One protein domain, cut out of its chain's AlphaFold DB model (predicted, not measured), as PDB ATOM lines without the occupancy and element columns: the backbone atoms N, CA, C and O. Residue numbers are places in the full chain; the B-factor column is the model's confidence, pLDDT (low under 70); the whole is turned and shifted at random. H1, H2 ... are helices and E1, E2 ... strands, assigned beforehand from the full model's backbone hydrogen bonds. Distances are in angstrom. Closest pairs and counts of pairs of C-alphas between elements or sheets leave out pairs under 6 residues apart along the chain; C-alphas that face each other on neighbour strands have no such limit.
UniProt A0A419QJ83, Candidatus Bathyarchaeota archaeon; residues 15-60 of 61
ATOM      1  N   LYS A  15      73.429  84.943 161.236       93.81
ATOM      2  CA  LYS A  15      71.977  84.773 161.051       93.81
ATOM      3  C   LYS A  15      71.365  85.938 160.268       93.81
ATOM      4  O   LYS A  15      70.611  85.709 159.328       93.81
ATOM      5  N   SER A  16      71.724  87.172 160.625       93.56
ATOM      6  CA  SER A  16      71.237  88.366 159.929       93.56
ATOM      7  C   SER A  16      71.835  88.506 158.531       93.56
ATOM      8  O   SER A  16      71.109  88.891 157.620       93.56
ATOM      9  N   LEU A  17      73.095  88.100 158.325       93.06
ATOM     10  CA  LEU A  17      73.676  88.021 156.981       93.06
ATOM     11  C   LEU A  17      72.898  87.046 156.077       93.06
ATOM     12  O   LEU A  17      72.510  87.417 154.972       93.06
ATOM     13  N   LYS A  18      72.637  85.814 156.540       90.88
ATOM     14  CA  LYS A  18      71.882  84.819 155.755       90.88
ATOM     15  C   LYS A  18      70.486  85.329 155.402       90.88
ATOM     16  O   LYS A  18      70.090  85.250 154.244       90.88
ATOM     17  N   GLN A  19      69.779  85.903 156.377       91.88
ATOM     18  CA  GLN A  19      68.452  86.474 156.150       91.88
ATOM     19  C   GLN A  19      68.486  87.618 155.127       91.88
ATOM     20  O   GLN A  19      67.607  87.709 154.271       91.88
ATOM     21  N   HIS A  20      69.503  88.478 155.194       91.44
ATOM     22  CA  HIS A  20      69.701  89.535 154.211       91.44
ATOM     23  C   HIS A  20      69.901  88.968 152.803       91.44
ATOM     24  O   HIS A  20      69.220  89.416 151.886       91.44
ATOM     25  N   ILE A  21      70.755  87.955 152.632       88.44
ATOM     26  CA  ILE A  21      70.974  87.326 151.323       88.44
ATOM     27  C   ILE A  21      69.663  86.769 150.767       88.44
ATOM     28  O   ILE A  21      69.295  87.096 149.645       88.44
ATOM     29  N   THR A  22      68.907  86.029 151.580       87.88
ATOM     30  CA  THR A  22      67.639  85.427 151.141       87.88
ATOM     31  C   THR A  22      66.542  86.433 150.802       87.88
ATOM     32  O   THR A  22      65.647  86.100 150.043       87.88
ATOM     33  N   LYS A  23      66.560  87.637 151.388       87.31
ATOM     34  CA  LYS A  23      65.508  88.648 151.172       87.31
ATOM     35  C   LYS A  23      65.880  89.684 150.122       87.31
ATOM     36  O   LYS A  23      65.017  90.184 149.419       87.31
ATOM     37  N   SER A  24      67.149  90.074 150.092       85.94
ATOM     38  CA  SER A  24      67.635  91.166 149.251       85.94
ATOM     39  C   SER A  24      68.280  90.662 147.971       85.94
ATOM     40  O   SER A  24      68.223  91.360 146.972       85.94
ATOM     41  N   HIS A  25      68.892  89.478 147.990       86.69
ATOM     42  CA  HIS A  25      69.615  88.933 146.840       86.69
ATOM     43  C   HIS A  25      68.920  87.744 146.195       86.69
ATOM     44  O   HIS A  25      69.352  87.293 145.141       86.69
ATOM     45  N   THR A  26      67.845  87.244 146.792       84.62
ATOM     46  CA  THR A  26      67.078  86.131 146.248       84.62
ATOM     47  C   THR A  26      65.675  86.594 145.897       84.62
ATOM     48  O   THR A  26      65.001  87.212 146.716       84.62
ATOM     49  N   SER A  27      65.250  86.292 144.676       78.62
ATOM     50  CA  SER A  27      63.872  86.433 144.219       78.62
ATOM     51  C   SER A  27      63.255  85.050 144.070       78.62
ATOM     52  O   SER A  27      63.897  84.133 143.550       78.62
ATOM     53  N   ASP A  28      62.017  84.908 144.530       75.44
ATOM     54  CA  ASP A  28      61.241  83.693 144.321       75.44
ATOM     55  C   ASP A  28      60.668  83.731 142.902       75.44
ATOM     56  O   ASP A  28      59.934  84.652 142.542       75.44
ATOM     57  N   GLY A  29      61.108  82.795 142.064       71.75
ATOM     58  CA  GLY A  29      60.595  82.613 140.714       71.75
ATOM     59  C   GLY A  29      59.831  81.293 140.600       71.75
ATOM     60  O   GLY A  29      59.985  80.416 141.450       71.75
ATOM     61  N   PRO A  30      59.065  81.093 139.516       65.38
ATOM     62  CA  PRO A  30      58.264  79.881 139.310       65.38
ATOM     63  C   PRO A  30      59.081  78.573 139.269       65.38
ATOM     64  O   PRO A  30      58.520  77.498 139.434       65.38
ATOM     65  N   LEU A  31      60.406  78.654 139.087       64.81
ATOM     66  CA  LEU A  31      61.345  77.523 139.080       64.81
ATOM     67  C   LEU A  31      62.213  77.424 140.354       64.81
ATOM     68  O   LEU A  31      63.116  76.591 140.416       64.81
ATOM     69  N   GLY A  32      61.956  78.247 141.375       68.31
ATOM     70  CA  GLY A  32      62.666  78.238 142.656       68.31
ATOM     71  C   GLY A  32      63.394  79.546 142.987       68.31
ATOM     72  O   GLY A  32      63.187  80.588 142.364       68.31
ATOM     73  N   ARG A  33      64.258  79.495 144.011       71.50
ATOM     74  CA  ARG A  33      65.023  80.652 144.504       71.50
ATOM     75  C   ARG A  33      66.159  81.015 143.549       71.50
ATOM     76  O   ARG A  33      67.187  80.340 143.530       71.50
ATOM     77  N   VAL A  34      65.996  82.114 142.819       76.69
ATOM     78  CA  VAL A  34      67.004  82.645 141.891       76.69
ATOM     79  C   VAL A  34      67.730  83.820 142.542       76.69
ATOM     80  O   VAL A  34      67.109  84.676 143.176       76.69
ATOM     81  N   LEU A  35      69.056  83.873 142.403       78.56
ATOM     82  CA  LEU A  35      69.823  85.052 142.801       78.56
ATOM     83  C   LEU A  35      69.548  86.177 141.805       78.56
ATOM     84  O   LEU A  35      69.796  86.000 140.618       78.56
ATOM     85  N   ASN A  36      69.047  87.318 142.279       77.12
ATOM     86  CA  ASN A  36      68.752  88.466 141.427       77.12
ATOM     87  C   ASN A  36      70.025  89.310 141.224       77.12
ATOM     88  O   ASN A  36      70.413  90.012 142.161       77.12
ATOM     89  N   PRO A  37      70.653  89.303 140.029       71.19
ATOM     90  CA  PRO A  37      71.907  90.014 139.759       71.19
ATOM     91  C   PRO A  37      71.801  91.534 139.934       71.19
ATOM     92  O   PRO A  37      72.803  92.202 140.172       71.19
ATOM     93  N   MET A  38      70.587  92.087 139.868       73.75
ATOM     94  CA  MET A  38      70.349  93.531 139.946       73.75
ATOM     95  C   MET A  38      70.518  94.098 141.353       73.75
ATOM     96  O   MET A  38      70.624  95.307 141.524       73.75
ATOM     97  N   THR A  39      70.526  93.254 142.383       78.75
ATOM     98  CA  THR A  39      70.643  93.716 143.773       78.75
ATOM     99  C   THR A  39      72.087  93.747 144.264       78.75
ATOM    100  O   THR A  39      72.343  94.056 145.429       78.75
ATOM    101  N   PHE A  40      73.039  93.425 143.390       80.25
ATOM    102  CA  PHE A  40      74.459  93.428 143.690       80.25
ATOM    103  C   PHE A  40      74.983  94.865 143.607       80.25
ATOM    104  O   PHE A  40      74.858  95.533 142.586       80.25
ATOM    105  N   ASP A  41      75.580  95.343 144.697       81.25
ATOM    106  CA  ASP A  41      76.134  96.697 144.808       81.25
ATOM    107  C   ASP A  41      77.637  96.592 145.062       81.25
ATOM    108  O   ASP A  41      78.128  96.709 146.192       81.25
ATOM    109  N   PHE A  42      78.366  96.289 143.987       75.38
ATOM    110  CA  PHE A  42      79.816  96.129 144.027       75.38
ATOM    111  C   PHE A  42      80.528  97.450 144.317       75.38
ATOM    112  O   PHE A  42      81.482  97.470 145.096       75.38
ATOM    113  N   LEU A  43      80.049  98.560 143.748       81.38
ATOM    114  CA  LEU A  43      80.643  99.877 143.972       81.38
ATOM    115  C   LEU A  43      80.508 100.288 145.442       81.38
ATOM    116  O   LEU A  43      81.511 100.575 146.098       81.38
ATOM    117  N   GLY A  44      79.301 100.204 146.006       80.75
ATOM    118  CA  GLY A  44      79.075 100.542 147.406       80.75
ATOM    119  C   GLY A  44      79.805  99.606 148.374       80.75
ATOM    120  O   GLY A  44      80.218 100.041 149.454       80.75
ATOM    121  N   ALA A  45      80.018  98.336 148.008       83.00
ATOM    122  CA  ALA A  45      80.855  97.418 148.782       83.00
ATOM    123  C   ALA A  45      82.303  97.925 148.896       83.00
ATOM    124  O   ALA A  45      82.867  97.985 149.997       83.00
ATOM    125  N   VAL A  46      82.891  98.335 147.769       82.62
ATOM    126  CA  VAL A  46      84.271  98.834 147.698       82.62
ATOM    127  C   VAL A  46      84.416 100.168 148.434       82.62
ATOM    128  O   VAL A  46      85.319 100.312 149.264       82.62
ATOM    129  N   GLU A  47      83.499 101.115 148.232       84.69
ATOM    130  CA  GLU A  47      83.526 102.416 148.913       84.69
ATOM    131  C   GLU A  47      83.481 102.284 150.440       84.69
ATOM    132  O   GLU A  47      84.248 102.931 151.162       84.69
ATOM    133  N   ARG A  48      82.618 101.402 150.960       83.12
ATOM    134  CA  ARG A  48      82.504 101.153 152.406       83.12
ATOM    135  C   ARG A  48      83.789 100.577 152.989       83.12
ATOM    136  O   ARG A  48      84.173 100.940 154.106       83.12
ATOM    137  N   ARG A  49      84.491  99.728 152.234       81.50
ATOM    138  CA  ARG A  49      85.808  99.205 152.619       81.50
ATOM    139  C   ARG A  49      86.864 100.313 152.665       81.50
ATOM    140  O   ARG A  49      87.639 100.366 153.622       81.50
ATOM    141  N   ILE A  50      86.872 101.210 151.678       84.81
ATOM    142  CA  ILE A  50      87.815 102.336 151.596       84.81
ATOM    143  C   ILE A  50      87.583 103.336 152.738       84.81
ATOM    144  O   ILE A  50      88.526 103.631 153.477       84.81
ATOM    145  N   LYS A  51      86.341 103.791 152.966       82.25
ATOM    146  CA  LYS A  51      86.004 104.738 154.052       82.25
ATOM    147  C   LYS A  51      86.447 104.244 155.431       82.25
ATOM    148  O   LYS A  51      86.879 105.027 156.272       82.25
ATOM    149  N   ARG A  52      86.380 102.934 155.678       74.38
ATOM    150  CA  ARG A  52      86.815 102.347 156.953       74.38
ATOM    151  C   ARG A  52      88.335 102.381 157.129       74.38
ATOM    152  O   ARG A  52      88.802 102.615 158.241       74.38
ATOM    153  N   LYS A  53      89.100 102.169 156.050       76.19
ATOM    154  CA  LYS A  53      90.563 102.332 156.070       76.19
ATOM    155  C   LYS A  53      90.954 103.788 156.327       76.19
ATOM    156  O   LYS A  53      91.888 104.012 157.086       76.19
ATOM    157  N   GLN A  54      90.227 104.745 155.746       77.12
ATOM    158  CA  GLN A  54      90.450 106.178 155.978       77.12
ATOM    159  C   GLN A  54      90.184 106.561 157.440       77.12
ATOM    160  O   GLN A  54      91.094 107.052 158.095       77.12
ATOM    161  N   ARG A  55      89.029 106.174 158.010       67.12
ATOM    162  CA  ARG A  55      88.733 106.409 159.437       67.12
ATOM    163  C   ARG A  55      89.817 105.894 160.378       67.12
ATOM    164  O   ARG A  55      90.042 106.495 161.407       67.12
ATOM    165  N   LYS A  56      90.479 104.775 160.074       64.31
ATOM    166  CA  LYS A  56      91.538 104.246 160.948       64.31
ATOM    167  C   LYS A  56      92.823 105.086 160.895       64.31
ATOM    168  O   LYS A  56      93.566 105.071 161.865       64.31
ATOM    169  N   LYS A  57      93.078 105.790 159.785       60.19
ATOM    170  CA  LYS A  57      94.211 106.715 159.640       60.19
ATOM    171  C   LYS A  57      93.967 108.036 160.372       60.19
ATOM    172  O   LYS A  57      94.900 108.528 160.988       60.19
ATOM    173  N   ASP A  58      92.728 108.532 160.384       60.59
ATOM    174  CA  ASP A  58      92.360 109.765 161.108       60.59
ATOM    175  C   ASP A  58      92.493 109.646 162.638       60.59
ATOM    176  O   ASP A  58      92.580 110.654 163.320       60.59
ATOM    177  N   TRP A  59      92.509 108.428 163.194       59.00
ATOM    178  CA  TRP A  59      92.746 108.177 164.628       59.00
ATOM    179  C   TRP A  59      94.235 108.058 165.001       59.00
ATOM    180  O   TRP A  59      94.554 107.834 166.166       59.00
ATOM    181  N   LEU A  60      95.134 108.101 164.017       60.16
ATOM    182  CA  LEU A  60      96.578 107.895 164.178       60.16
ATOM    183  C   LEU A  60      97.375 109.208 164.073       60.16
ATOM    184  O   LEU A  60      98.592 109.160 163.900       60.16
TER     185      LEU A  60
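This is residues 15 to 60 of the 61 residues of a protein of Candidatus Bathyarchaeota archaeon (UniProt A0A419QJ83). Look first for a small two-stranded hairpin, E1 and E2, with two helical arms that do not pack on each other. Short H1 meets its open end with His 25 near Leu 35, and long H2, beyond a short link, stands free and sticks out away from the hairpin, 25.2 A from first to last C-alpha. The 46 printed residues run H1, E1, E2, H2, mixed in class, with an antiparallel sheet E1 - E2. The whole is extended, radius of gyration of the C-alphas 15.7 A, spanning 53 by 23 by 7 A.

E1, residues 26 to 29, and E2, residues 32 to 35, form an antiparallel hairpin at 142 degrees; find N 27 and O 34 at 2.9 A. The closest C-alphas of H1, residues 15 to 25, and E2 are those of His 25 and Leu 35, 5.6 A. H1 and H2, residues 42 to 58, are apart; in both, every O i to N i+4 pair is within hydrogen-bond range.

Find C-alpha 15 at (71.977, 84.773, 161.051); H1 runs 15.0 A. E1 covers 9.2 A and E2 9.9 A. H2 runs 25.2 A to C-alpha 58 at (92.360, 109.765, 161.108).

C-alphas 30 and 60 are farthest apart, 53.6 A. The printed part has no cut and no long link. pLDDT is under 70 at residues 30 to 32 and 55 to 60.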